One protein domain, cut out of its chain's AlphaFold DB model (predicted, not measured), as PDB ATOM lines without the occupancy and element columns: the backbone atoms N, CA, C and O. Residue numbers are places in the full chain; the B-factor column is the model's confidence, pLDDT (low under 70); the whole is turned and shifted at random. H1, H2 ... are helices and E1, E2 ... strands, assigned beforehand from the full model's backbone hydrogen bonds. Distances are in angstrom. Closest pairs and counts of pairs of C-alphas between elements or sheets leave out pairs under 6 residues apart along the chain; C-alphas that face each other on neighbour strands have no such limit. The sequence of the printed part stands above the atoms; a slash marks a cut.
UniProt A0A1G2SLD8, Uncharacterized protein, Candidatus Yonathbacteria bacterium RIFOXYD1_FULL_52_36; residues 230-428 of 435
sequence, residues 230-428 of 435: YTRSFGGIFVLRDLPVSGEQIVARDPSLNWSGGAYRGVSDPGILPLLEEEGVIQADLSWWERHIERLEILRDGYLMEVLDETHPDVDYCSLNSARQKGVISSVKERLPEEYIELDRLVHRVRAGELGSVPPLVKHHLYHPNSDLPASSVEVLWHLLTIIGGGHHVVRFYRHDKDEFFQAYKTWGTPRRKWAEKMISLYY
ATOM      1  N   TYR A 230     -69.003 -59.740 154.795       93.12
ATOM      2  CA  TYR A 230     -69.844 -59.665 155.980       93.12
ATOM      3  C   TYR A 230     -69.405 -60.738 156.974       93.12
ATOM      4  O   TYR A 230     -69.122 -61.861 156.558       93.12
ATOM      5  N   THR A 231     -69.407 -60.412 158.263       91.88
ATOM      6  CA  THR A 231     -69.215 -61.359 159.365       91.88
ATOM      7  C   THR A 231     -70.325 -61.214 160.397       91.88
ATOM      8  O   THR A 231     -70.853 -60.121 160.598       91.88
ATOM      9  N   ARG A 232     -70.667 -62.313 161.072       89.75
ATOM     10  CA  ARG A 232     -71.594 -62.309 162.214       89.75
ATOM     11  C   ARG A 232     -70.973 -61.769 163.506       89.75
ATOM     12  O   ARG A 232     -71.730 -61.456 164.425       89.75
ATOM     13  N   SER A 233     -69.646 -61.633 163.565       89.06
ATOM     14  CA  SER A 233     -68.943 -61.047 164.712       89.06
ATOM     15  C   SER A 233     -69.532 -59.695 165.101       89.06
ATOM     16  O   SER A 233     -70.015 -58.943 164.247       89.06
ATOM     17  N   PHE A 234     -69.501 -59.387 166.400       88.19
ATOM     18  CA  PHE A 234     -70.015 -58.125 166.953       88.19
ATOM     19  C   PHE A 234     -71.470 -57.793 166.547       88.19
ATOM     20  O   PHE A 234     -71.837 -56.626 166.410       88.19
ATOM     21  N   GLY A 235     -72.313 -58.809 166.329       85.69
ATOM     22  CA  GLY A 235     -73.722 -58.625 165.954       85.69
ATOM     23  C   GLY A 235     -73.964 -58.345 164.467       85.69
ATOM     24  O   GLY A 235     -75.098 -58.064 164.071       85.69
ATOM     25  N   GLY A 236     -72.933 -58.456 163.628       90.69
ATOM     26  CA  GLY A 236     -73.031 -58.285 162.184       90.69
ATOM     27  C   GLY A 236     -72.284 -57.052 161.699       90.69
ATOM     28  O   GLY A 236     -72.746 -55.928 161.892       90.69
ATOM     29  N   ILE A 237     -71.170 -57.264 161.003       92.00
ATOM     30  CA  ILE A 237     -70.337 -56.198 160.444       92.00
ATOM     31  C   ILE A 237     -70.080 -56.449 158.964       92.00
ATOM     32  O   ILE A 237     -69.786 -57.566 158.547       92.00
ATOM     33  N   PHE A 238     -70.169 -55.382 158.178       92.75
ATOM     34  CA  PHE A 238     -69.717 -55.322 156.798       92.75
ATOM     35  C   PHE A 238     -68.391 -54.578 156.743       92.75
ATOM     36  O   PHE A 238     -68.299 -53.434 157.188       92.75
ATOM     37  N   VAL A 239     -67.398 -55.216 156.146       91.62
ATOM     38  CA  VAL A 239     -66.116 -54.617 155.795       91.62
ATOM     39  C   VAL A 239     -66.122 -54.398 154.288       91.62
ATOM     40  O   VAL A 239     -66.311 -55.346 153.526       91.62
ATOM     41  N   LEU A 240     -65.969 -53.151 153.846       88.81
ATOM     42  CA  LEU A 240     -66.005 -52.765 152.436       88.81
ATOM     43  C   LEU A 240     -64.687 -52.076 152.061       88.81
ATOM     44  O   LEU A 240     -64.469 -50.910 152.403       88.81
ATOM     45  N   ARG A 241     -63.807 -52.792 151.350       85.19
ATOM     46  CA  ARG A 241     -62.487 -52.278 150.916       85.19
ATOM     47  C   ARG A 241     -62.355 -52.094 149.408       85.19
ATOM     48  O   ARG A 241     -61.381 -51.502 148.954       85.19
ATOM     49  N   ASP A 242     -63.321 -52.584 148.634       72.81
ATOM     50  CA  ASP A 242     -63.358 -52.427 147.171       72.81
ATOM     51  C   ASP A 242     -64.137 -51.180 146.727       72.81
ATOM     52  O   ASP A 242     -64.652 -51.122 145.611       72.81
ATOM     53  N   LEU A 243     -64.256 -50.184 147.608       69.06
ATOM     54  CA  LEU A 243     -64.925 -48.926 147.302       69.06
ATOM     55  C   LEU A 243     -63.930 -47.966 146.624       69.06
ATOM     56  O   LEU A 243     -62.783 -47.881 147.065       69.06
ATOM     57  N   PRO A 244     -64.340 -47.221 145.582       62.78
ATOM     58  CA  PRO A 244     -63.507 -46.194 144.949       62.78
ATOM     59  C   PRO A 244     -63.079 -45.040 145.877       62.78
ATOM     60  O   PRO A 244     -62.109 -44.346 145.559       62.78
ATOM     61  N   VAL A 245     -63.731 -44.866 147.037       57.22
ATOM     62  CA  VAL A 245     -63.350 -43.871 148.053       57.22
ATOM     63  C   VAL A 245     -62.002 -44.219 148.678       57.22
ATOM     64  O   VAL A 245     -61.680 -45.372 148.958       57.22
ATOM     65  N   SER A 246     -61.259 -43.179 149.045       54.22
ATOM     66  CA  SER A 246     -60.107 -43.253 149.940       54.22
ATOM     67  C   SER A 246     -60.498 -43.767 151.343       54.22
ATOM     68  O   SER A 246     -60.816 -42.983 152.235       54.22
ATOM     69  N   GLY A 247     -60.464 -45.087 151.542       64.12
ATOM     70  CA  GLY A 247     -60.470 -45.730 152.861       64.12
ATOM     71  C   GLY A 247     -61.503 -46.848 153.038       64.12
ATOM     72  O   GLY A 247     -62.624 -46.773 152.544       64.12
ATOM     73  N   GLU A 248     -61.109 -47.868 153.797       74.00
ATOM     74  CA  GLU A 248     -61.960 -48.969 154.256       74.00
ATOM     75  C   GLU A 248     -63.197 -48.452 155.006       74.00
ATOM     76  O   GLU A 248     -63.081 -47.613 155.900       74.00
ATOM     77  N   GLN A 249     -64.383 -48.941 154.628       82.62
ATOM     78  CA  GLN A 249     -65.634 -48.616 155.313       82.62
ATOM     79  C   GLN A 249     -66.105 -49.808 156.140       82.62
ATOM     80  O   GLN A 249     -66.254 -50.916 155.623       82.62
ATOM     81  N   ILE A 250     -66.408 -49.547 157.410       86.19
ATOM     82  CA  ILE A 250     -67.028 -50.512 158.316       86.19
ATOM     83  C   ILE A 250     -68.481 -50.099 158.526       86.19
ATOM     84  O   ILE A 250     -68.759 -48.987 158.989       86.19
ATOM     85  N   VAL A 251     -69.410 -50.999 158.205       88.69
ATOM     86  CA  VAL A 251     -70.840 -50.805 158.459       88.69
ATOM     87  C   VAL A 251     -71.313 -51.833 159.480       88.69
ATOM     88  O   VAL A 251     -71.254 -53.033 159.233       88.69
ATOM     89  N   ALA A 252     -71.791 -51.371 160.628       89.38
ATOM     90  CA  ALA A 252     -72.311 -52.216 161.693       89.38
ATOM     91  C   ALA A 252     -73.831 -52.362 161.575       89.38
ATOM     92  O   ALA A 252     -74.554 -51.382 161.370       89.38
ATOM     93  N   ARG A 253     -74.331 -53.588 161.744       87.44
ATOM     94  CA  ARG A 253     -75.768 -53.855 161.853       87.44
ATOM     95  C   ARG A 253     -76.337 -53.274 163.143       87.44
ATOM     96  O   ARG A 253     -77.415 -52.689 163.117       87.44
ATOM     97  N   ASP A 254     -75.610 -53.426 164.245       81.38
ATOM     98  CA  ASP A 254     -75.988 -52.864 165.536       81.38
ATOM     99  C   ASP A 254     -75.497 -51.407 165.652       81.38
ATOM    100  O   ASP A 254     -74.288 -51.172 165.751       81.38
ATOM    101  N   PRO A 255     -76.397 -50.404 165.660       67.75
ATOM    102  CA  PRO A 255     -76.011 -49.004 165.822       67.75
ATOM    103  C   PRO A 255     -75.524 -48.677 167.244       67.75
ATOM    104  O   PRO A 255     -74.997 -47.588 167.462       67.75
ATOM    105  N   SER A 256     -75.728 -49.578 168.213       70.00
ATOM    106  CA  SER A 256     -75.304 -49.416 169.607       70.00
ATOM    107  C   SER A 256     -73.889 -49.921 169.886       70.00
ATOM    108  O   SER A 256     -73.335 -49.617 170.947       70.00
ATOM    109  N   LEU A 257     -73.285 -50.637 168.929       73.38
ATOM    110  CA  LEU A 257     -71.867 -50.979 168.954       73.38
ATOM    111  C   LEU A 257     -71.079 -49.688 169.171       73.38
ATOM    112  O   LEU A 257     -71.345 -48.721 168.476       73.38
ATOM    113  N   ASN A 258     -70.164 -49.638 170.136       65.31
ATOM    114  CA  ASN A 258     -69.378 -48.445 170.451       65.31
ATOM    115  C   ASN A 258     -67.928 -48.872 170.658       65.31
ATOM    116  O   ASN A 258     -67.629 -49.579 171.619       65.31
ATOM    117  N   TRP A 259     -67.036 -48.471 169.756       71.75
ATOM    118  CA  TRP A 259     -65.617 -48.800 169.846       71.75
ATOM    119  C   TRP A 259     -64.756 -47.600 169.439       71.75
ATOM    120  O   TRP A 259     -65.146 -46.771 168.618       71.75
ATOM    121  N   SER A 260     -63.593 -47.469 170.075       58.31
ATOM    122  CA  SER A 260     -62.767 -46.255 170.050       58.31
ATOM    123  C   SER A 260     -61.789 -46.156 168.873       58.31
ATOM    124  O   SER A 260     -61.089 -45.151 168.768       58.31
ATOM    125  N   GLY A 261     -61.690 -47.188 168.029       59.16
ATOM    126  CA  GLY A 261     -60.613 -47.330 167.042       59.16
ATOM    127  C   GLY A 261     -60.918 -46.835 165.624       59.16
ATOM    128  O   GLY A 261     -60.034 -46.900 164.775       59.16
ATOM    129  N   GLY A 262     -62.110 -46.294 165.342       62.66
ATOM    130  CA  GLY A 262     -62.405 -45.757 164.010       62.66
ATOM    131  C   GLY A 262     -63.824 -45.223 163.809       62.66
ATOM    132  O   GLY A 262     -64.698 -45.372 164.661       62.66
ATOM    133  N   ALA A 263     -64.048 -44.591 162.653       66.19
ATOM    134  CA  ALA A 263     -65.378 -44.203 162.195       66.19
ATOM    135  C   ALA A 263     -66.056 -45.411 161.533       66.19
ATOM    136  O   ALA A 263     -65.653 -45.834 160.453       66.19
ATOM    137  N   TYR A 264     -67.084 -45.961 162.173       78.88
ATOM    138  CA  TYR A 264     -68.000 -46.929 161.569       78.88
ATOM    139  C   TYR A 264     -69.360 -46.260 161.363       78.88
ATOM    140  O   TYR A 264     -69.690 -45.265 162.017       78.88
ATOM    141  N   ARG A 265     -70.156 -46.800 160.442       84.62
ATOM    142  CA  ARG A 265     -71.531 -46.348 160.195       84.62
ATOM    143  C   ARG A 265     -72.506 -47.442 160.590       84.62
ATOM    144  O   ARG A 265     -72.227 -48.617 160.385       84.62
ATOM    145  N   GLY A 266     -73.655 -47.078 161.142       86.75
ATOM    146  CA  GLY A 266     -74.745 -48.037 161.318       86.75
ATOM    147  C   GLY A 266     -75.437 -48.316 159.983       86.75
ATOM    148  O   GLY A 266     -75.500 -47.431 159.132       86.75
ATOM    149  N   VAL A 267     -76.044 -49.491 159.811       88.00
ATOM    150  CA  VAL A 267     -76.936 -49.759 158.660       88.00
ATOM    151  C   VAL A 267     -78.116 -48.779 158.587       88.00
ATOM    152  O   VAL A 267     -78.670 -48.557 157.517       88.00
ATOM    153  N   SER A 268     -78.485 -48.166 159.716       86.38
ATOM    154  CA  SER A 268     -79.510 -47.119 159.801       86.38
ATOM    155  C   SER A 268     -78.982 -45.697 159.546       86.38
ATOM    156  O   SER A 268     -79.767 -44.753 159.620       86.38
ATOM    157  N   ASP A 269     -77.679 -45.512 159.288       87.56
ATOM    158  CA  ASP A 269     -77.107 -44.201 158.954       87.56
ATOM    159  C   ASP A 269     -77.652 -43.735 157.588       87.56
ATOM    160  O   ASP A 269     -77.360 -44.370 156.572       87.56
ATOM    161  N   PRO A 270     -78.403 -42.618 157.512       86.31
ATOM    162  CA  PRO A 270     -78.954 -42.131 156.248       86.31
ATOM    163  C   PRO A 270     -77.876 -41.736 155.226       86.31
ATOM    164  O   PRO A 270     -78.181 -41.620 154.041       86.31
ATOM    165  N   GLY A 271     -76.626 -41.535 155.656       88.31
ATOM    166  CA  GLY A 271     -75.500 -41.198 154.791       88.31
ATOM    167  C   GLY A 271     -74.901 -42.377 154.019       88.31
ATOM    168  O   GLY A 271     -74.143 -42.132 153.084       88.31
ATOM    169  N   ILE A 272     -75.228 -43.636 154.353       88.69
ATOM    170  CA  ILE A 272     -74.578 -44.795 153.716       88.69
ATOM    171  C   ILE A 272     -74.972 -44.968 152.245       88.69
ATOM    172  O   ILE A 272     -74.103 -45.148 151.399       88.69
ATOM    173  N   LEU A 273     -76.265 -44.885 151.913       91.69
ATOM    174  CA  LEU A 273     -76.729 -45.060 150.532       91.69
ATOM    175  C   LEU A 273     -76.256 -43.924 149.609       91.69
ATOM    176  O   LEU A 273     -75.749 -44.247 148.537       91.69
ATOM    177  N   PRO A 274     -76.343 -42.633 150.000       91.75
ATOM    178  CA  PRO A 274     -75.751 -41.549 149.219       91.75
ATOM    179  C   PRO A 274     -74.251 -41.736 148.992       91.75
ATOM    180  O   PRO A 274     -73.810 -41.620 147.857       91.75
ATOM    181  N   LEU A 275     -73.488 -42.107 150.029       89.12
ATOM    182  CA  LEU A 275     -72.050 -42.366 149.907       89.12
ATOM    183  C   LEU A 275     -71.764 -43.475 148.885       89.12
ATOM    184  O   LEU A 275     -70.950 -43.299 147.990       89.12
ATOM    185  N   LEU A 276     -72.447 -44.617 148.992       90.50
ATOM    186  CA  LEU A 276     -72.238 -45.734 148.068       90.50
ATOM    187  C   LEU A 276     -72.677 -45.400 146.627       90.50
ATOM    188  O   LEU A 276     -72.102 -45.935 145.679       90.50
ATOM    189  N   GLU A 277     -73.701 -44.559 146.452       92.00
ATOM    190  CA  GLU A 277     -74.164 -44.096 145.136       92.00
ATOM    191  C   GLU A 277     -73.185 -43.096 144.506       92.00
ATOM    192  O   GLU A 277     -72.828 -43.256 143.340       92.00
ATOM    193  N   GLU A 278     -72.726 -42.095 145.266       90.31
ATOM    194  CA  GLU A 278     -71.743 -41.093 144.819       90.31
ATOM    195  C   GLU A 278     -70.439 -41.748 144.345       90.31
ATOM    196  O   GLU A 278     -69.822 -41.304 143.379       90.31
ATOM    197  N   GLU A 279     -70.076 -42.859 144.978       87.69
ATOM    198  CA  GLU A 279     -68.862 -43.627 144.705       87.69
ATOM    199  C   GLU A 279     -69.059 -44.681 143.609       87.69
ATOM    200  O   GLU A 279     -68.149 -45.446 143.296       87.69
ATOM    201  N   GLY A 280     -70.253 -44.751 143.008       89.06
ATOM    202  CA  GLY A 280     -70.561 -45.652 141.896       89.06
ATOM    203  C   GLY A 280     -70.583 -47.138 142.267       89.06
ATOM    204  O   GLY A 280     -70.510 -47.995 141.385       89.06
ATOM    205  N   VAL A 281     -70.681 -47.451 143.561       90.56
ATOM    206  CA  VAL A 281     -70.689 -48.817 144.107       90.56
ATOM    207  C   VAL A 281     -72.084 -49.423 144.000       90.56
ATOM    208  O   VAL A 281     -72.249 -50.604 143.682       90.56
ATOM    209  N   ILE A 282     -73.099 -48.595 144.229       93.62
ATOM    210  CA  ILE A 282     -74.500 -48.920 143.976       93.62
ATOM    211  C   ILE A 282     -75.093 -47.907 143.005       93.62
ATOM    212  O   ILE A 282     -74.632 -46.777 142.890       93.62
ATOM    213  N   GLN A 283     -76.154 -48.307 142.322       94.12
ATOM    214  CA  GLN A 283     -76.905 -47.442 141.420       94.12
ATOM    215  C   GLN A 283     -78.388 -47.809 141.465       94.12
ATOM    216  O   GLN A 283     -78.751 -48.913 141.870       94.12
ATOM    217  N   ALA A 284     -79.244 -46.876 141.063       93.06
ATOM    218  CA  ALA A 284     -80.682 -47.087 140.941       93.06
ATOM    219  C   ALA A 284     -81.099 -46.859 139.480       93.06
ATOM    220  O   ALA A 284     -81.665 -45.820 139.141       93.06
ATOM    221  N   ASP A 285     -80.775 -47.815 138.606       91.38
ATOM    222  CA  ASP A 285     -81.084 -47.743 137.175       91.38
ATOM    223  C   ASP A 285     -82.297 -48.618 136.819       91.38
ATOM    224  O   ASP A 285     -82.300 -49.836 137.015       91.38
ATOM    225  N   LEU A 286     -83.336 -48.007 136.242       94.00
ATOM    226  CA  LEU A 286     -84.529 -48.733 135.807       94.00
ATOM    227  C   LEU A 286     -84.247 -49.720 134.666       94.00
ATOM    228  O   LEU A 286     -84.977 -50.702 134.557       94.00
ATOM    229  N   SER A 287     -83.189 -49.534 133.866       93.50
ATOM    230  CA  SER A 287     -82.811 -50.502 132.821       93.50
ATOM    231  C   SER A 287     -82.374 -51.852 133.408       93.50
ATOM    232  O   SER A 287     -82.544 -52.917 132.805       93.50
ATOM    233  N   TRP A 288     -81.806 -51.838 134.617       93.25
ATOM    234  CA  TRP A 288     -81.488 -53.062 135.339       93.25
ATOM    235  C   TRP A 288     -82.767 -53.749 135.822       93.25
ATOM    236  O   TRP A 288     -82.911 -54.958 135.640       93.25
ATOM    237  N   TRP A 289     -83.718 -52.985 136.363       93.38
ATOM    238  CA  TRP A 289     -85.003 -53.505 136.835       93.38
ATOM    239  C   TRP A 289     -85.921 -53.987 135.711       93.38
ATOM    240  O   TRP A 289     -86.669 -54.934 135.920       93.38
ATOM    241  N   GLU A 290     -85.836 -53.417 134.511       95.12
ATOM    242  CA  GLU A 290     -86.533 -53.926 133.323       95.12
ATOM    243  C   GLU A 290     -86.105 -55.362 132.990       95.12
ATOM    244  O   GLU A 290     -86.941 -56.221 132.712       95.12
ATOM    245  N   ARG A 291     -84.802 -55.644 133.098       93.06
ATOM    246  CA  ARG A 291     -84.231 -56.983 132.884       93.06
ATOM    247  C   ARG A 291     -84.510 -57.963 134.028       93.06
ATOM    248  O   ARG A 291     -84.339 -59.161 133.827       93.06
ATOM    249  N   HIS A 292     -84.923 -57.462 135.191       92.00
ATOM    250  CA  HIS A 292     -85.173 -58.234 136.415       92.00
ATOM    251  C   HIS A 292     -86.537 -57.887 137.024       92.00
ATOM    252  O   HIS A 292     -86.669 -57.682 138.237       92.00
ATOM    253  N   ILE A 293     -87.555 -57.754 136.172       94.12
ATOM    254  CA  ILE A 293     -88.875 -57.247 136.559       94.12
ATOM    255  C   ILE A 293     -89.526 -58.096 137.658       94.12
ATOM    256  O   ILE A 293     -90.217 -57.572 138.530       94.12
ATOM    257  N   GLU A 294     -89.231 -59.396 137.688       94.19
ATOM    258  CA  GLU A 294     -89.675 -60.316 138.726       94.19
ATOM    259  C   GLU A 294     -89.214 -59.885 140.124       94.19
ATOM    260  O   GLU A 294     -89.972 -60.000 141.084       94.19
ATOM    261  N   ARG A 295     -88.010 -59.315 140.259       93.38
ATOM    262  CA  ARG A 295     -87.503 -58.826 141.550       93.38
ATOM    263  C   ARG A 295     -88.281 -57.608 142.031       93.38
ATOM    264  O   ARG A 295     -88.529 -57.468 143.229       93.38
ATOM    265  N   LEU A 296     -88.675 -56.735 141.104       94.75
ATOM    266  CA  LEU A 296     -89.490 -55.565 141.419       94.75
ATOM    267  C   LEU A 296     -90.898 -55.982 141.863       94.75
ATOM    268  O   LEU A 296     -91.442 -55.438 142.822       94.75
ATOM    269  N   GLU A 297     -91.465 -56.992 141.204       95.56
ATOM    270  CA  GLU A 297     -92.762 -57.571 141.559       95.56
ATOM    271  C   GLU A 297     -92.737 -58.253 142.929       95.56
ATOM    272  O   GLU A 297     -93.652 -58.042 143.720       95.56
ATOM    273  N   ILE A 298     -91.676 -59.002 143.248       95.75
ATOM    274  CA  ILE A 298     -91.486 -59.609 144.575       95.75
ATOM    275  C   ILE A 298     -91.411 -58.531 145.660       95.75
ATOM    276  O   ILE A 298     -92.025 -58.680 146.713       95.75
ATOM    277  N   LEU A 299     -90.679 -57.441 145.417       95.56
ATOM    278  CA  LEU A 299     -90.597 -56.327 146.361       95.56
ATOM    279  C   LEU A 299     -91.975 -55.685 146.596       95.56
ATOM    280  O   LEU A 299     -92.374 -55.506 147.745       95.56
ATOM    281  N   ARG A 300     -92.718 -55.383 145.521       97.00
ATOM    282  CA  ARG A 300     -94.090 -54.857 145.606       97.00
ATOM    283  C   ARG A 300     -94.995 -55.799 146.400       97.00
ATOM    284  O   ARG A 300     -95.704 -55.366 147.305       97.00
ATOM    285  N   ASP A 301     -94.983 -57.083 146.058       96.50
ATOM    286  CA  ASP A 301     -95.852 -58.076 146.684       96.50
ATOM    287  C   ASP A 301     -95.512 -58.273 148.169       96.50
ATOM    288  O   ASP A 301     -96.416 -58.554 148.952       96.50
ATOM    289  N   GLY A 302     -94.257 -58.053 148.581       95.81
ATOM    290  CA  GLY A 302     -93.845 -58.062 149.988       95.81
ATOM    291  C   GLY A 302     -94.652 -57.089 150.853       95.81
ATOM    292  O   GLY A 302     -95.186 -57.494 151.884       95.81
ATOM    293  N   TYR A 303     -94.836 -55.851 150.383       96.56
ATOM    294  CA  TYR A 303     -95.677 -54.852 151.053       96.56
ATOM    295  C   TYR A 303     -97.155 -55.259 151.106       96.56
ATOM    296  O   TYR A 303     -97.829 -55.059 152.116       96.56
ATOM    297  N   LEU A 304     -97.677 -55.868 150.036       96.75
ATOM    298  CA  LEU A 304     -99.043 -56.398 150.044       96.75
ATOM    299  C   LEU A 304     -99.191 -57.511 151.086       96.75
ATOM    300  O   LEU A 304    -100.172 -57.523 151.827       96.75
ATOM    301  N   MET A 305     -98.235 -58.440 151.148       96.75
ATOM    302  CA  MET A 305     -98.296 -59.572 152.070       96.75
ATOM    303  C   MET A 305     -98.290 -59.130 153.534       96.75
ATOM    304  O   MET A 305     -98.978 -59.748 154.338       96.75
ATOM    305  N   GLU A 306     -97.589 -58.051 153.880       94.62
ATOM    306  CA  GLU A 306     -97.633 -57.462 155.226       94.62
ATOM    307  C   GLU A 306     -99.039 -56.995 155.608       94.62
ATOM    308  O   GLU A 306     -99.556 -57.359 156.665       94.62
ATOM    309  N   VAL A 307     -99.718 -56.285 154.705       96.88
ATOM    310  CA  VAL A 307    -101.108 -55.862 154.925       96.88
ATOM    311  C   VAL A 307    -102.048 -57.069 155.009       96.88
ATOM    312  O   VAL A 307    -102.995 -57.074 155.803       96.88
ATOM    313  N   LEU A 308    -101.819 -58.105 154.197       96.50
ATOM    314  CA  LEU A 308    -102.638 -59.321 154.211       96.50
ATOM    315  C   LEU A 308    -102.422 -60.174 155.459       96.50
ATOM    316  O   LEU A 308    -103.392 -60.747 155.947       96.50
ATOM    317  N   ASP A 309    -101.215 -60.218 156.010       94.81
ATOM    318  CA  ASP A 309    -100.951 -60.891 157.283       94.81
ATOM    319  C   ASP A 309    -101.777 -60.277 158.422       94.81
ATOM    320  O   ASP A 309    -102.316 -61.003 159.256       94.81
ATOM    321  N   GLU A 310    -101.957 -58.953 158.428       94.25
ATOM    322  CA  GLU A 310    -102.769 -58.264 159.438       94.25
ATOM    323  C   GLU A 310    -104.281 -58.366 159.195       94.25
ATOM    324  O   GLU A 310    -105.074 -58.395 160.137       94.25
ATOM    325  N   THR A 311    -104.710 -58.340 157.930       95.06
ATOM    326  CA  THR A 311    -106.134 -58.228 157.557       95.06
ATOM    327  C   THR A 311    -106.799 -59.568 157.260       95.06
ATOM    328  O   THR A 311    -107.996 -59.724 157.492       95.06
ATOM    329  N   HIS A 312    -106.040 -60.524 156.728       93.94
ATOM    330  CA  HIS A 312    -106.505 -61.803 156.195       93.94
ATOM    331  C   HIS A 312    -105.516 -62.950 156.527       93.94
ATOM    332  O   HIS A 312    -105.111 -63.683 155.621       93.94
ATOM    333  N   PRO A 313    -105.146 -63.166 157.808       93.06
ATOM    334  CA  PRO A 313    -104.047 -64.057 158.217       93.06
ATOM    335  C   PRO A 313    -104.210 -65.532 157.820       93.06
ATOM    336  O   PRO A 313    -103.235 -66.282 157.827       93.06
ATOM    337  N   ASP A 314    -105.421 -65.967 157.473       92.94
ATOM    338  CA  ASP A 314    -105.736 -67.359 157.127       92.94
ATOM    339  C   ASP A 314    -105.923 -67.578 155.614       92.94
ATOM    340  O   ASP A 314    -106.206 -68.690 155.168       92.94
ATOM    341  N   VAL A 315    -105.800 -66.526 154.796       93.19
ATOM    342  CA  VAL A 315    -106.009 -66.623 153.348       93.19
ATOM    343  C   VAL A 315    -104.742 -67.131 152.666       93.19
ATOM    344  O   VAL A 315    -103.718 -66.458 152.654       93.19
ATOM    345  N   ASP A 316    -104.826 -68.280 151.995       93.81
ATOM    346  CA  ASP A 316    -103.809 -68.671 151.015       93.81
ATOM    347  C   ASP A 316    -103.987 -67.833 149.740       93.81
ATOM    348  O   ASP A 316    -104.691 -68.200 148.797       93.81
ATOM    349  N   TYR A 317    -103.369 -66.650 149.731       93.94
ATOM    350  CA  TYR A 317    -103.424 -65.713 148.608       93.94
ATOM    351  C   TYR A 317    -102.888 -66.328 147.304       93.94
ATOM    352  O   TYR A 317    -103.365 -66.009 146.207       93.94
ATOM    353  N   CYS A 318    -101.925 -67.245 147.412       91.75
ATOM    354  CA  CYS A 318    -101.273 -67.876 146.272       91.75
ATOM    355  C   CYS A 318    -102.142 -68.942 145.596       91.75
ATOM    356  O   CYS A 318    -101.938 -69.201 144.407       91.75
ATOM    357  N   SER A 319    -103.113 -69.526 146.310       93.38
ATOM    358  CA  SER A 319    -104.076 -70.480 145.746       93.38
ATOM    359  C   SER A 319    -105.277 -69.808 145.067       93.38
ATOM    360  O   SER A 319    -106.095 -70.476 144.430       93.38
ATOM    361  N   LEU A 320    -105.450 -68.494 145.239       93.94
ATOM    362  CA  LEU A 320    -106.561 -67.751 144.649       93.94
ATOM    363  C   LEU A 320    -106.357 -67.540 143.143       93.94
ATOM    364  O   LEU A 320    -105.252 -67.301 142.665       93.94
ATOM    365  N   ASN A 321    -107.456 -67.552 142.386       94.94
ATOM    366  CA  ASN A 321    -107.426 -67.111 140.991       94.94
ATOM    367  C   ASN A 321    -107.284 -65.578 140.892       94.94
ATOM    368  O   ASN A 321    -107.574 -64.850 141.843       94.94
ATOM    369  N   SER A 322    -106.914 -65.080 139.707       93.38
ATOM    370  CA  SER A 322    -106.643 -63.650 139.482       93.38
ATOM    371  C   SER A 322    -107.812 -62.724 139.859       93.38
ATOM    372  O   SER A 322    -107.597 -61.655 140.428       93.38
ATOM    373  N   ALA A 323    -109.062 -63.123 139.598       95.25
ATOM    374  CA  ALA A 323    -110.228 -62.309 139.949       95.25
ATOM    375  C   ALA A 323    -110.396 -62.175 141.471       95.25
ATOM    376  O   ALA A 323    -110.659 -61.084 141.975       95.25
ATOM    377  N   ARG A 324    -110.191 -63.269 142.214       94.81
ATOM    378  CA  ARG A 324    -110.243 -63.261 143.682       94.81
ATOM    379  C   ARG A 324    -109.072 -62.496 144.291       94.81
ATOM    380  O   ARG A 324    -109.300 -61.754 145.237       94.81
ATOM    381  N   GLN A 325    -107.868 -62.615 143.731       94.62
ATOM    382  CA  GLN A 325    -106.710 -61.822 144.162       94.62
ATOM    383  C   GLN A 325    -106.988 -60.320 144.046       94.62
ATOM    384  O   GLN A 325    -106.821 -59.590 145.019       94.62
ATOM    385  N   LYS A 326    -107.528 -59.870 142.905       94.31
ATOM    386  CA  LYS A 326    -107.956 -58.473 142.719       94.31
ATOM    387  C   LYS A 326    -109.025 -58.050 143.728       94.31
ATOM    388  O   LYS A 326    -108.971 -56.935 144.235       94.31
ATOM    389  N   GLY A 327    -109.976 -58.935 144.037       95.31
ATOM    390  CA  GLY A 327    -110.993 -58.691 145.063       95.31
ATOM    391  C   GLY A 327    -110.398 -58.484 146.460       95.31
ATOM    392  O   GLY A 327    -110.812 -57.562 147.158       95.31
ATOM    393  N   VAL A 328    -109.399 -59.288 146.837       94.44
ATOM    394  CA  VAL A 328    -108.672 -59.148 148.111       94.44
ATOM    395  C   VAL A 328    -107.852 -57.856 148.141       94.44
ATOM    396  O   VAL A 328    -107.948 -57.105 149.101       94.44
ATOM    397  N   ILE A 329    -107.113 -57.530 147.075       95.00
ATOM    398  CA  ILE A 329    -106.379 -56.252 146.989       95.00
ATOM    399  C   ILE A 329    -107.349 -55.067 147.121       95.00
ATOM    400  O   ILE A 329    -107.093 -54.119 147.860       95.00
ATOM    401  N   SER A 330    -108.501 -55.134 146.446       95.38
ATOM    402  CA  SER A 330    -109.517 -54.083 146.516       95.38
ATOM    403  C   SER A 330    -110.126 -53.925 147.910       95.38
ATOM    404  O   SER A 330    -110.520 -52.810 148.247       95.38
ATOM    405  N   SER A 331    -110.236 -54.995 148.706       95.75
ATOM    406  CA  SER A 331    -110.792 -54.910 150.064       95.75
ATOM    407  C   SER A 331    -109.826 -54.262 151.056       95.75
ATOM    408  O   SER A 331    -110.278 -53.680 152.041       95.75
ATOM    409  N   VAL A 332    -108.517 -54.309 150.784       96.06
ATOM    410  CA  VAL A 332    -107.471 -53.700 151.626       96.06
ATOM    411  C   VAL A 332    -106.919 -52.389 151.071       96.06
ATOM    412  O   VAL A 332    -105.976 -51.853 151.638       96.06
ATOM    413  N   LYS A 333    -107.511 -51.842 150.000       95.25
ATOM    414  CA  LYS A 333    -107.008 -50.660 149.278       95.25
ATOM    415  C   LYS A 333    -106.623 -49.489 150.192       95.25
ATOM    416  O   LYS A 333    -105.557 -48.916 150.015       95.25
ATOM    417  N   GLU A 334    -107.474 -49.153 151.159       95.56
ATOM    418  CA  GLU A 334    -107.264 -48.018 152.076       95.56
ATOM    419  C   GLU A 334    -106.200 -48.294 153.160       95.56
ATOM    420  O   GLU A 334    -105.845 -47.399 153.919       95.56
ATOM    421  N   ARG A 335    -105.705 -49.536 153.259       96.06
ATOM    422  CA  ARG A 335    -104.621 -49.953 154.165       96.06
ATOM    423  C   ARG A 335    -103.293 -50.185 153.441       96.06
ATOM    424  O   ARG A 335    -102.320 -50.530 154.102       96.06
ATOM    425  N   LEU A 336    -103.252 -50.064 152.111       96.38
ATOM    426  CA  LEU A 336    -102.021 -50.276 151.353       96.38
ATOM    427  C   LEU A 336    -101.045 -49.112 151.592       96.38
ATOM    428  O   LEU A 336    -101.466 -47.958 151.490       96.38
ATOM    429  N   PRO A 337     -99.764 -49.401 151.877       96.31
ATOM    430  CA  PRO A 337     -98.750 -48.370 152.068       96.31
ATOM    431  C   PRO A 337     -98.473 -47.609 150.763       96.31
ATOM    432  O   PRO A 337     -98.695 -48.133 149.663       96.31
ATOM    433  N   GLU A 338     -97.980 -46.374 150.873       96.94
ATOM    434  CA  GLU A 338     -97.651 -45.541 149.706       96.94
ATOM    435  C   GLU A 338     -96.588 -46.216 148.827       96.94
ATOM    436  O   GLU A 338     -96.685 -46.181 147.598       96.94
ATOM    437  N   GLU A 339     -95.650 -46.931 149.451       96.62
ATOM    438  CA  GLU A 339     -94.603 -47.726 148.818       96.62
ATOM    439  C   GLU A 339     -95.191 -48.800 147.896       96.62
ATOM    440  O   GLU A 339     -94.743 -48.944 146.759       96.62
ATOM    441  N   TYR A 340     -96.243 -49.513 148.323       97.06
ATOM    442  CA  TYR A 340     -96.916 -50.497 147.465       97.06
ATOM    443  C   TYR A 340     -97.500 -49.830 146.217       97.06
ATOM    444  O   TYR A 340     -97.333 -50.328 145.103       97.06
ATOM    445  N   ILE A 341     -98.193 -48.701 146.397       96.81
ATOM    446  CA  ILE A 341     -98.861 -47.985 145.303       96.81
ATOM    447  C   ILE A 341     -97.824 -47.472 144.299       96.81
ATOM    448  O   ILE A 341     -98.031 -47.554 143.085       96.81
ATOM    449  N   GLU A 342     -96.711 -46.936 144.794       97.12
ATOM    450  CA  GLU A 342     -95.641 -46.417 143.956       97.12
ATOM    451  C   GLU A 342     -94.885 -47.533 143.224       97.12
ATOM    452  O   GLU A 342     -94.660 -47.418 142.017       97.12
ATOM    453  N   LEU A 343     -94.588 -48.648 143.902       97.19
ATOM    454  CA  LEU A 343     -93.990 -49.834 143.284       97.19
ATOM    455  C   LEU A 343     -94.906 -50.452 142.222       97.19
ATOM    456  O   LEU A 343     -94.423 -50.824 141.157       97.19
ATOM    457  N   ASP A 344     -96.218 -50.530 142.454       97.06
ATOM    458  CA  ASP A 344     -97.161 -51.073 141.468       97.06
ATOM    459  C   ASP A 344     -97.217 -50.218 140.192       97.06
ATOM    460  O   ASP A 344     -97.112 -50.735 139.073       97.06
ATOM    461  N   ARG A 345     -97.263 -48.888 140.348       96.44
ATOM    462  CA  ARG A 345     -97.143 -47.948 139.220       96.44
ATOM    463  C   ARG A 345     -95.807 -48.104 138.501       96.44
ATOM    464  O   ARG A 345     -95.773 -48.050 137.271       96.44
ATOM    465  N   LEU A 346     -94.718 -48.292 139.245       96.69
ATOM    466  CA  LEU A 346     -93.389 -48.466 138.674       96.69
ATOM    467  C   LEU A 346     -93.282 -49.767 137.871       96.69
ATOM    468  O   LEU A 346     -92.802 -49.726 136.744       96.69
ATOM    469  N   VAL A 347     -93.799 -50.891 138.383       96.88
ATOM    470  CA  VAL A 347     -93.866 -52.170 137.649       96.88
ATOM    471  C   VAL A 347     -94.590 -51.986 136.314       96.88
ATOM    472  O   VAL A 347     -94.122 -52.468 135.283       96.88
ATOM    473  N   HIS A 348     -95.724 -51.279 136.300       96.19
ATOM    474  CA  HIS A 348     -96.463 -51.003 135.065       96.19
ATOM    475  C   HIS A 348     -95.681 -50.127 134.081       96.19
ATOM    476  O   HIS A 348     -95.622 -50.465 132.900       96.19
ATOM    477  N   ARG A 349     -95.045 -49.051 134.560       95.81
ATOM    478  CA  ARG A 349     -94.192 -48.178 133.738       95.81
ATOM    479  C   ARG A 349     -93.017 -48.929 133.119       95.81
ATOM    480  O   ARG A 349     -92.803 -48.848 131.915       95.81
ATOM    481  N   VAL A 350     -92.279 -49.692 133.925       96.00
ATOM    482  CA  VAL A 350     -91.107 -50.451 133.466       96.00
ATOM    483  C   VAL A 350     -91.519 -51.503 132.434       96.00
ATOM    484  O   VAL A 350     -90.892 -51.599 131.386       96.00
ATOM    485  N   ARG A 351     -92.633 -52.222 132.645       95.69
ATOM    486  CA  ARG A 351     -93.181 -53.163 131.645       95.69
ATOM    487  C   ARG A 351     -93.605 -52.488 130.334       95.69
ATOM    488  O   ARG A 351     -93.635 -53.152 129.301       95.69
ATOM    489  N   ALA A 352     -93.960 -51.205 130.374       95.00
ATOM    490  CA  ALA A 352     -94.284 -50.408 129.193       95.00
ATOM    491  C   ALA A 352     -93.040 -49.809 128.499       95.00
ATOM    492  O   ALA A 352     -93.189 -49.127 127.488       95.00
ATOM    493  N   GLY A 353     -91.829 -50.055 129.018       93.00
ATOM    494  CA  GLY A 353     -90.578 -49.478 128.512       93.00
ATOM    495  C   GLY A 353     -90.350 -48.019 128.931       93.00
ATOM    496  O   GLY A 353     -89.501 -47.331 128.367       93.00
ATOM    497  N   GLU A 354     -91.105 -47.508 129.910       94.19
ATOM    498  CA  GLU A 354     -91.027 -46.116 130.367       94.19
ATOM    499  C   GLU A 354     -89.970 -45.933 131.476       94.19
ATOM    500  O   GLU A 354     -90.283 -45.758 132.663       94.19
ATOM    501  N   LEU A 355     -88.693 -45.935 131.078       91.75
ATOM    502  CA  LEU A 355     -87.518 -45.835 131.962       91.75
ATOM    503  C   LEU A 355     -87.189 -44.388 132.386       91.75
ATOM    504  O   LEU A 355     -86.087 -43.887 132.180       91.75
ATOM    505  N   GLY A 356     -88.180 -43.688 132.945       88.69
ATOM    506  CA  GLY A 356     -88.015 -42.335 133.494       88.69
ATOM    507  C   GLY A 356     -87.218 -42.287 134.808       88.69
ATOM    508  O   GLY A 356     -86.469 -43.197 135.145       88.69
ATOM    509  N   SER A 357     -87.411 -41.234 135.606       90.44
ATOM    510  CA  SER A 357     -86.771 -41.148 136.922       90.44
ATOM    511  C   SER A 357     -87.313 -42.193 137.903       90.44
ATOM    512  O   SER A 357     -88.500 -42.559 137.873       90.44
ATOM    513  N   VAL A 358     -86.422 -42.646 138.791       92.75
ATOM    514  CA  VAL A 358     -86.766 -43.464 139.953       92.75
ATOM    515  C   VAL A 358     -87.502 -42.595 140.975       92.75
ATOM    516  O   VAL A 358     -86.996 -41.523 141.323       92.75
ATOM    517  N   PRO A 359     -88.677 -43.014 141.470       94.75
ATOM    518  CA  PRO A 359     -89.393 -42.231 142.463       94.75
ATOM    519  C   PRO A 359     -88.649 -42.182 143.816       94.75
ATOM    520  O   PRO A 359     -88.136 -43.215 144.252       94.75
ATOM    521  N   PRO A 360     -88.575 -41.019 144.499       93.94
ATOM    522  CA  PRO A 360     -87.775 -40.870 145.719       93.94
ATOM    523  C   PRO A 360     -88.178 -41.790 146.875       93.94
ATOM    524  O   PRO A 360     -87.297 -42.283 147.574       93.94
ATOM    525  N   LEU A 361     -89.478 -42.034 147.065       94.44
ATOM    526  CA  LEU A 361     -89.995 -42.812 148.192       94.44
ATOM    527  C   LEU A 361     -89.508 -44.274 148.121       94.44
ATOM    528  O   LEU A 361     -89.001 -44.802 149.108       94.44
ATOM    529  N   VAL A 362     -89.513 -44.889 146.935       94.50
ATOM    530  CA  VAL A 362     -89.027 -46.270 146.744       94.50
ATOM    531  C   VAL A 362     -87.557 -46.388 146.321       94.50
ATOM    532  O   VAL A 362     -87.046 -47.505 146.231       94.50
ATOM    533  N   LYS A 363     -86.848 -45.273 146.072       94.19
ATOM    534  CA  LYS A 363     -85.469 -45.278 145.534       94.19
ATOM    535  C   LYS A 363     -84.529 -46.182 146.333       94.19
ATOM    536  O   LYS A 363     -83.767 -46.945 145.745       94.19
ATOM    537  N   HIS A 364     -84.623 -46.140 147.659       91.56
ATOM    538  CA  HIS A 364     -83.746 -46.894 148.552       91.56
ATOM    539  C   HIS A 364     -83.858 -48.424 148.392       91.56
ATOM    540  O   HIS A 364     -82.877 -49.133 148.604       91.56
ATOM    541  N   HIS A 365     -85.005 -48.944 147.947       92.19
ATOM    542  CA  HIS A 365     -85.165 -50.368 147.634       92.19
ATOM    543  C   HIS A 365     -84.661 -50.763 146.244       92.19
ATOM    544  O   HIS A 365     -84.487 -51.953 145.963       92.19
ATOM    545  N   LEU A 366     -84.480 -49.768 145.375       94.44
ATOM    546  CA  LEU A 366     -84.125 -49.944 143.973       94.44
ATOM    547  C   LEU A 366     -82.624 -49.846 143.725       94.44
ATOM    548  O   LEU A 366     -82.182 -50.103 142.605       94.44
ATOM    549  N   TYR A 367     -81.844 -49.533 144.759       95.81
ATOM    550  CA  TYR A 367     -80.402 -49.678 144.689       95.81
ATOM    551  C   TYR A 367     -80.015 -51.129 144.415       95.81
ATOM    552  O   TYR A 367     -80.544 -52.079 145.002       95.81
ATOM    553  N   HIS A 368     -79.045 -51.277 143.524       94.38
ATOM    554  CA  HIS A 368     -78.374 -52.524 143.227       94.38
ATOM    555  C   HIS A 368     -76.873 -52.270 143.049       94.38
ATOM    556  O   HIS A 368     -76.489 -51.169 142.646       94.38
ATOM    557  N   PRO A 369     -76.012 -53.261 143.331       93.31
ATOM    558  CA  PRO A 369     -74.583 -53.140 143.090       93.31
ATOM    559  C   PRO A 369     -74.292 -52.849 141.617       93.31
ATOM    560  O   PRO A 369     -75.018 -53.296 140.715       93.31
ATOM    561  N   ASN A 370     -73.217 -52.108 141.378       90.50
ATOM    562  CA  ASN A 370     -72.677 -51.924 140.042       90.50
ATOM    563  C   ASN A 370     -72.133 -53.262 139.503       90.50
ATOM    564  O   ASN A 370     -71.514 -54.033 140.235       90.50
ATOM    565  N   SER A 371     -72.394 -53.553 138.226       84.19
ATOM    566  CA  SER A 371     -71.972 -54.796 137.570       84.19
ATOM    567  C   SER A 371     -70.462 -54.906 137.371       84.19
ATOM    568  O   SER A 371     -69.977 -56.010 137.144       84.19
ATOM    569  N   ASP A 372     -69.738 -53.789 137.454       86.69
ATOM    570  CA  ASP A 372     -68.286 -53.742 137.247       86.69
ATOM    571  C   ASP A 372     -67.486 -54.162 138.494       86.69
ATOM    572  O   ASP A 372     -66.266 -54.315 138.438       86.69
ATOM    573  N   LEU A 373     -68.164 -54.357 139.629       86.75
ATOM    574  CA  LEU A 373     -67.539 -54.779 140.877       86.75
ATOM    575  C   LEU A 373     -67.206 -56.282 140.879       86.75
ATOM    576  O   LEU A 373     -67.899 -57.076 140.233       86.75
ATOM    577  N   PRO A 374     -66.200 -56.714 141.665       85.31
ATOM    578  CA  PRO A 374     -65.943 -58.130 141.907       85.31
ATOM    579  C   PRO A 374     -67.187 -58.859 142.430       85.31
ATOM    580  O   PRO A 374     -67.957 -58.312 143.222       85.31
ATOM    581  N   ALA A 375     -67.369 -60.120 142.026       83.88
ATOM    582  CA  ALA A 375     -68.548 -60.912 142.386       83.88
ATOM    583  C   ALA A 375     -68.740 -61.065 143.908       83.88
ATOM    584  O   ALA A 375     -69.875 -61.043 144.388       83.88
ATOM    585  N   SER A 376     -67.648 -61.179 144.667       80.81
ATOM    586  CA  SER A 376     -67.650 -61.202 146.134       80.81
ATOM    587  C   SER A 376     -68.233 -59.909 146.714       80.81
ATOM    588  O   SER A 376     -69.204 -59.948 147.472       80.81
ATOM    589  N   SER A 377     -67.727 -58.761 146.267       86.94
ATOM    590  CA  SER A 377     -68.206 -57.431 146.657       86.94
ATOM    591  C   SER A 377     -69.669 -57.184 146.285       86.94
ATOM    592  O   SER A 377     -70.439 -56.704 147.118       86.94
ATOM    593  N   VAL A 378     -70.102 -57.587 145.086       89.12
ATOM    594  CA  VAL A 378     -71.516 -57.510 144.666       89.12
ATOM    595  C   VAL A 378     -72.433 -58.220 145.664       89.12
ATOM    596  O   VAL A 378     -73.517 -57.734 145.984       89.12
ATOM    597  N   GLU A 379     -72.017 -59.366 146.187       87.88
ATOM    598  CA  GLU A 379     -72.856 -60.186 147.064       87.88
ATOM    599  C   GLU A 379     -72.910 -59.656 148.492       87.88
ATOM    600  O   GLU A 379     -73.967 -59.704 149.123       87.88
ATOM    601  N   VAL A 380     -71.811 -59.078 148.972       91.88
ATOM    602  CA  VAL A 380     -71.771 -58.349 150.247       91.88
ATOM    603  C   VAL A 380     -72.672 -57.118 150.186       91.88
ATOM    604  O   VAL A 380     -73.448 -56.873 151.108       91.88
ATOM    605  N   LEU A 381     -72.649 -56.381 149.074       92.69
ATOM    606  CA  LEU A 381     -73.523 -55.226 148.872       92.69
ATOM    607  C   LEU A 381     -74.992 -55.635 148.767       92.69
ATOM    608  O   LEU A 381     -75.852 -54.979 149.351       92.69
ATOM    609  N   TRP A 382     -75.308 -56.739 148.086       93.00
ATOM    610  CA  TRP A 382     -76.674 -57.266 148.089       93.00
ATOM    611  C   TRP A 382     -77.152 -57.645 149.486       93.00
ATOM    612  O   TRP A 382     -78.315 -57.389 149.813       93.00
ATOM    613  N   HIS A 383     -76.273 -58.213 150.312       92.38
ATOM    614  CA  HIS A 383     -76.574 -58.480 151.711       92.38
ATOM    615  C   HIS A 383     -76.860 -57.170 152.463       92.38
ATOM    616  O   HIS A 383     -77.945 -57.026 153.026       92.38
ATOM    617  N   LEU A 384     -75.969 -56.180 152.381       93.62
ATOM    618  CA  LEU A 384     -76.151 -54.876 153.025       93.62
ATOM    619  C   LEU A 384     -77.477 -54.210 152.619       93.62
ATOM    620  O   LEU A 384     -78.272 -53.827 153.476       93.62
ATOM    621  N   LEU A 385     -77.765 -54.140 151.317       94.00
ATOM    622  CA  LEU A 385     -79.002 -53.560 150.781       94.00
ATOM    623  C   LEU A 385     -80.257 -54.325 151.223       94.00
ATOM    624  O   LEU A 385     -81.329 -53.736 151.339       94.00
ATOM    625  N   THR A 386     -80.146 -55.631 151.474       92.75
ATOM    626  CA  THR A 386     -81.255 -56.443 151.996       92.75
ATOM    627  C   THR A 386     -81.580 -56.072 153.441       92.75
ATOM    628  O   THR A 386     -82.761 -55.957 153.772       92.75
ATOM    629  N   ILE A 387     -80.552 -55.846 154.269       91.19
ATOM    630  CA  ILE A 387     -80.717 -55.392 155.657       91.19
ATOM    631  C   ILE A 387     -81.287 -53.971 155.685       91.19
ATOM    632  O   ILE A 387     -82.296 -53.735 156.343       91.19
ATOM    633  N   ILE A 388     -80.698 -53.041 154.923       91.44
ATOM    634  CA  ILE A 388     -81.181 -51.651 154.835       91.44
ATOM    635  C   ILE A 388     -82.633 -51.610 154.339       91.44
ATOM    636  O   ILE A 388     -83.448 -50.845 154.843       91.44
ATOM    637  N   GLY A 389     -82.975 -52.458 153.366       88.69
ATOM    638  CA  GLY A 389     -84.317 -52.562 152.802       88.69
ATOM    639  C   GLY A 389     -85.321 -53.355 153.644       88.69
ATOM    640  O   GLY A 389     -86.361 -53.720 153.099       88.69
ATOM    641  N   GLY A 390     -85.019 -53.692 154.903       87.88
ATOM    642  CA  GLY A 390     -85.968 -54.310 155.839       87.88
ATOM    643  C   GLY A 390     -86.444 -55.720 155.464       87.88
ATOM    644  O   GLY A 390     -87.482 -56.170 155.940       87.88
ATOM    645  N   GLY A 391     -85.740 -56.425 154.573       86.50
ATOM    646  CA  GLY A 391     -86.114 -57.788 154.181       86.50
ATOM    647  C   GLY A 391     -87.408 -57.918 153.356       86.50
ATOM    648  O   GLY A 391     -87.869 -59.041 153.139       86.50
ATOM    649  N   HIS A 392     -87.980 -56.824 152.829       89.19
ATOM    650  CA  HIS A 392     -89.216 -56.877 152.023       89.19
ATOM    651  C   HIS A 392     -89.065 -57.721 150.743       89.19
ATOM    652  O   HIS A 392     -90.013 -58.366 150.289       89.19
ATOM    653  N   HIS A 393     -87.859 -57.789 150.171       92.69
ATOM    654  CA  HIS A 393     -87.563 -58.699 149.065       92.69
ATOM    655  C   HIS A 393     -87.238 -60.111 149.587       92.69
ATOM    656  O   HIS A 393     -86.073 -60.490 149.747       92.69
ATOM    657  N   VAL A 394     -88.281 -60.919 149.786       93.06
ATOM    658  CA  VAL A 394     -88.235 -62.196 150.522       93.06
ATOM    659  C   VAL A 394     -87.168 -63.197 150.058       93.06
ATOM    660  O   VAL A 394     -86.548 -63.864 150.879       93.06
ATOM    661  N   VAL A 395     -86.889 -63.274 148.753       91.31
ATOM    662  CA  VAL A 395     -85.876 -64.200 148.205       91.31
ATOM    663  C   VAL A 395     -84.459 -63.782 148.606       91.31
ATOM    664  O   VAL A 395     -83.618 -64.626 148.900       91.31
ATOM    665  N   ARG A 396     -84.202 -62.468 148.652       90.31
ATOM    666  CA  ARG A 396     -82.914 -61.913 149.096       90.31
ATOM    667  C   ARG A 396     -82.796 -62.023 150.608       90.31
ATOM    668  O   ARG A 396     -81.739 -62.403 151.096       90.31
ATOM    669  N   PHE A 397     -83.896 -61.775 151.317       91.81
ATOM    670  CA  PHE A 397     -83.956 -61.929 152.762       91.81
ATOM    671  C   PHE A 397     -83.601 -63.358 153.186       91.81
ATOM    672  O   PHE A 397     -82.649 -63.555 153.931       91.81
ATOM    673  N   TYR A 398     -84.246 -64.362 152.585       88.94
ATOM    674  CA  TYR A 398     -83.906 -65.769 152.803       88.94
ATOM    675  C   TYR A 398     -82.466 -66.122 152.395       88.94
ATOM    676  O   TYR A 398     -81.831 -66.974 153.013       88.94
ATOM    677  N   ARG A 399     -81.930 -65.500 151.337       85.62
ATOM    678  CA  ARG A 399     -80.565 -65.775 150.863       85.62
ATOM    679  C   ARG A 399     -79.499 -65.264 151.827       85.62
ATOM    680  O   ARG A 399     -78.541 -65.993 152.077       85.62
ATOM    681  N   HIS A 400     -79.631 -64.023 152.281       86.38
ATOM    682  CA  HIS A 400     -78.558 -63.306 152.964       86.38
ATOM    683  C   HIS A 400     -78.691 -63.325 154.488       86.38
ATOM    684  O   HIS A 400     -77.674 -63.348 155.168       86.38
ATOM    685  N   ASP A 401     -79.915 -63.402 155.017       85.19
ATOM    686  CA  ASP A 401     -80.173 -63.359 156.455       85.19
ATOM    687  C   ASP A 401     -81.178 -64.440 156.872       85.19
ATOM    688  O   ASP A 401     -82.338 -64.186 157.207       85.19
ATOM    689  N   LYS A 402     -80.725 -65.696 156.796       82.62
ATOM    690  CA  LYS A 402     -81.547 -66.867 157.121       82.62
ATOM    691  C   LYS A 402     -82.055 -66.845 158.557       82.62
ATOM    692  O   LYS A 402     -83.188 -67.254 158.792       82.62
ATOM    693  N   ASP A 403     -81.240 -66.391 159.506       80.31
ATOM    694  CA  ASP A 403     -81.606 -66.412 160.921       80.31
ATOM    695  C   ASP A 403     -82.764 -65.455 161.188       80.31
ATOM    696  O   ASP A 403     -83.799 -65.876 161.718       80.31
ATOM    697  N   GLU A 404     -82.643 -64.198 160.752       86.25
ATOM    698  CA  GLU A 404     -83.718 -63.222 160.901       86.25
ATOM    699  C   GLU A 404     -84.940 -63.610 160.063       86.25
ATOM    700  O   GLU A 404     -86.067 -63.528 160.555       86.25
ATOM    701  N   PHE A 405     -84.738 -64.146 158.853       90.38
ATOM    702  CA  PHE A 405     -85.823 -64.699 158.046       90.38
ATOM    703  C   PHE A 405     -86.597 -65.771 158.811       90.38
ATOM    704  O   PHE A 405     -87.823 -65.708 158.875       90.38
ATOM    705  N   PHE A 406     -85.924 -66.747 159.427       86.19
ATOM    706  CA  PHE A 406     -86.603 -67.817 160.154       86.19
ATOM    707  C   PHE A 406     -87.286 -67.317 161.428       86.19
ATOM    708  O   PHE A 406     -88.316 -67.874 161.817       86.19
ATOM    709  N   GLN A 407     -86.764 -66.280 162.091       88.00
ATOM    710  CA  GLN A 407     -87.475 -65.656 163.212       88.00
ATOM    711  C   GLN A 407     -88.719 -64.898 162.738       88.00
ATOM    712  O   GLN A 407     -89.797 -65.104 163.298       88.00
ATOM    713  N   ALA A 408     -88.602 -64.104 161.673       91.00
ATOM    714  CA  ALA A 408     -89.713 -63.375 161.072       91.00
ATOM    715  C   ALA A 408     -90.795 -64.333 160.549       91.00
ATOM    716  O   ALA A 408     -91.969 -64.189 160.891       91.00
ATOM    717  N   TYR A 409     -90.402 -65.385 159.828       91.00
ATOM    718  CA  TYR A 409     -91.290 -66.397 159.249       91.00
ATOM    719  C   TYR A 409     -92.193 -67.064 160.297       91.00
ATOM    720  O   TYR A 409     -93.362 -67.338 160.026       91.00
ATOM    721  N   LYS A 410     -91.708 -67.256 161.534       89.12
ATOM    722  CA  LYS A 410     -92.525 -67.802 162.637       89.12
ATOM    723  C   LYS A 410     -93.683 -66.891 163.054       89.12
ATOM    724  O   LYS A 410     -94.612 -67.362 163.711       89.12
ATOM    725  N   THR A 411     -93.608 -65.602 162.732       91.38
ATOM    726  CA  THR A 411     -94.625 -64.597 163.073       91.38
ATOM    727  C   THR A 411     -95.605 -64.325 161.933       91.38
ATOM    728  O   THR A 411     -96.675 -63.775 162.179       91.38
ATOM    729  N   TRP A 412     -95.270 -64.742 160.710       93.75
ATOM    730  CA  TRP A 412     -96.042 -64.460 159.502       93.75
ATOM    731  C   TRP A 412     -97.358 -65.238 159.419       93.75
ATOM    732  O   TRP A 412     -97.465 -66.405 159.830       93.75
ATOM    733  N   GLY A 413     -98.354 -64.583 158.821       93.25
ATOM    734  CA  GLY A 413     -99.640 -65.169 158.463       93.25
ATOM    735  C   GLY A 413     -99.539 -66.130 157.274       93.25
ATOM    736  O   GLY A 413     -98.515 -66.248 156.601       93.25
ATOM    737  N   THR A 414    -100.631 -66.840 157.001       94.12
ATOM    738  CA  THR A 414    -100.749 -67.760 155.857       94.12
ATOM    739  C   THR A 414    -100.444 -67.087 154.512       94.12
ATOM    740  O   THR A 414     -99.698 -67.698 153.738       94.12
ATOM    741  N   PRO A 415    -100.935 -65.857 154.217       95.56
ATOM    742  CA  PRO A 415    -100.642 -65.187 152.952       95.56
ATOM    743  C   PRO A 415     -99.139 -65.054 152.708       95.56
ATOM    744  O   PRO A 415     -98.640 -65.524 151.681       95.56
ATOM    745  N   ARG A 416     -98.405 -64.475 153.671       95.00
ATOM    746  CA  ARG A 416     -96.974 -64.211 153.524       95.00
ATOM    747  C   ARG A 416     -96.140 -65.482 153.548       95.00
ATOM    748  O   ARG A 416     -95.225 -65.580 152.736       95.00
ATOM    749  N   ARG A 417     -96.454 -66.476 154.394       94.12
ATOM    750  CA  ARG A 417     -95.710 -67.756 154.416       94.12
ATOM    751  C   ARG A 417     -95.810 -68.497 153.085       94.12
ATOM    752  O   ARG A 417     -94.783 -68.816 152.490       94.12
ATOM    753  N   LYS A 418     -97.029 -68.693 152.567       93.94
ATOM    754  CA  LYS A 418     -97.254 -69.405 151.293       93.94
ATOM    755  C   LYS A 418     -96.658 -68.659 150.103       93.94
ATOM    756  O   LYS A 418     -96.085 -69.277 149.205       93.94
ATOM    757  N   TRP A 419     -96.753 -67.331 150.106       95.12
ATOM    758  CA  TRP A 419     -96.100 -66.496 149.102       95.12
ATOM    759  C   TRP A 419     -94.574 -66.591 149.168       95.12
ATOM    760  O   TRP A 419     -93.946 -66.839 148.139       95.12
ATOM    761  N   ALA A 420     -93.984 -66.475 150.359       94.00
ATOM    762  CA  ALA A 420     -92.546 -66.596 150.567       94.00
ATOM    763  C   ALA A 420     -92.021 -67.954 150.085       94.00
ATOM    764  O   ALA A 420     -91.081 -67.994 149.296       94.00
ATOM    765  N   GLU A 421     -92.671 -69.052 150.484       91.44
ATOM    766  CA  GLU A 421     -92.338 -70.413 150.042       91.44
ATOM    767  C   GLU A 421     -92.319 -70.523 148.517       91.44
ATOM    768  O   GLU A 421     -91.360 -71.030 147.931       91.44
ATOM    769  N   LYS A 422     -93.362 -70.000 147.863       91.31
ATOM    770  CA  LYS A 422     -93.484 -70.014 146.406       91.31
ATOM    771  C   LYS A 422     -92.391 -69.184 145.735       91.31
ATOM    772  O   LYS A 422     -91.773 -69.664 144.789       91.31
ATOM    773  N   MET A 423     -92.147 -67.959 146.198       92.44
ATOM    774  CA  MET A 423     -91.135 -67.078 145.604       92.44
ATOM    775  C   MET A 423     -89.727 -67.637 145.789       92.44
ATOM    776  O   MET A 423     -88.950 -67.658 144.838       92.44
ATOM    777  N   ILE A 424     -89.407 -68.143 146.981       90.69
ATOM    778  CA  ILE A 424     -88.121 -68.788 147.243       90.69
ATOM    779  C   ILE A 424     -87.996 -70.028 146.356       90.69
ATOM    780  O   ILE A 424     -87.019 -70.148 145.634       90.69
ATOM    781  N   SER A 425     -89.002 -70.900 146.282       85.31
ATOM    782  CA  SER A 425     -88.932 -72.084 145.415       85.31
ATOM    783  C   SER A 425     -88.740 -71.762 143.926       85.31
ATOM    784  O   SER A 425     -88.174 -72.589 143.213       85.31
ATOM    785  N   LEU A 426     -89.248 -70.626 143.438       86.50
ATOM    786  CA  LEU A 426     -89.148 -70.235 142.028       86.50
ATOM    787  C   LEU A 426     -87.843 -69.505 141.697       86.50
ATOM    788  O   LEU A 426     -87.296 -69.709 140.617       86.50
ATOM    789  N   TYR A 427     -87.367 -68.648 142.603       86.31
ATOM    790  CA  TYR A 427     -86.307 -67.676 142.314       86.31
ATOM    791  C   TYR A 427     -85.048 -67.849 143.168       86.31
ATOM    792  O   TYR A 427     -84.032 -67.205 142.904       86.31
ATOM    793  N   TYR A 428     -85.075 -68.710 144.185       80.50
ATOM    794  CA  TYR A 428     -83.868 -69.106 144.899       80.50
ATOM    795  C   TYR A 428     -83.109 -70.138 144.069       80.50
ATOM    796  O   TYR A 428     -83.306 -71.347 144.191       80.50
TER     797      TYR A 428
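Overview. This is residues 230 to 428 of the 435 residues of an uncharacterized protein of Candidatus Yonathbacteria bacterium RIFOXYD1_FULL_52_36 (UniProt A0A1G2SLD8). What shape does this domain make? Helices H5, H3 and H10 lie side by side as a slab, H8 crosses beside H3 and H10, and H7 leads from H8 to a small sheet at one end of the longest axis, with H4 at the other end. What is it built of? The 199 printed residues hold, in order, strands E1 to E3 and helices H1 to H10, mostly helix, with a mixed sheet in the order E1, E2, E3. The whole is compact, with a radius of gyration of the C-alphas of 17.9 A and spans of 56 by 39 by 29 A.

Along the chain. Where are the strands? E1 is residues 237 to 240, starting at C-alpha 237 (-70.337, -56.198, 160.444); E2 is 249 to 252 and E3 264 to 266. Where are the helices? H1 is residues 272 to 278, H2 286 to 291, H3 293 to 311 at 27.2 A with a kink of 27 degrees near 303, H4 322 to 331, and H5 338 to 351 at 20.1 A. H6 is 363 to 366, H7 375 to 388 at 20.0 A, H8 394 to 400, H9 402 to 409, and H10 414 to 427 at 19.8 A, ending at C-alpha 427 (-86.307, -67.676, 142.314).

Arrangement. How is the sheet paired? E1 and E2 form an antiparallel hairpin, N 238 to O 251 being 2.8 A; E2 and E3 are parallel, N 252 to O 265 being 2.8 A. What is near the sheet? H7 is on it at a height of 9.9 A, over E1 and E2, with closest C-alphas Phe 238 and Leu 384 at 7.5 A. H1 is only just not on it, with 4 pairs of C-alphas within 10 A, and is close but not clearly touching H6, Leu 273 to His 364 being 7.5 A by C-alphas. How do the helices meet? By closest C-alphas, H3 touches H5 at Arg 300 and Tyr 340, 5.5 A, and H10 at Met 305 and Arg 416, 5.0 A, opposite ways at shallow tilts of 29 and 15 degrees. H8 touches H10 at Val 395 and Ile 424, 5.2 A, and residues 382 to 387 of H7 at His 383 and His 400, 5.4 A; H2 touches H5 at Glu 290 and Val 350, 5.7 A. H4 is close but not clearly touching H3, Leu 304 to Ile 329 being 7.9 A, as is H9 to H8, Tyr 398 to Phe 405 being 5.7 A. Are the helix backbones complete? Every O i to N i+4 pair is within hydrogen-bond range in H1, H4, H5, H7, H8, H9 and H10, against 1 of 2 in H2 and 14 of 15 in H3; H6 is too short for such a pair.

Size, cuts and confidence. How large is it? The two C-alphas farthest apart, Gly 261 and Ala 323, are 58.5 A apart. Is it unbroken and sure? The printed part has no cut, and the links E2 to E3 and H5 to H6 are long. Its mean pLDDT is 89.7, with residues 243 to 247, 255, 258 and 260 to 263 under 70.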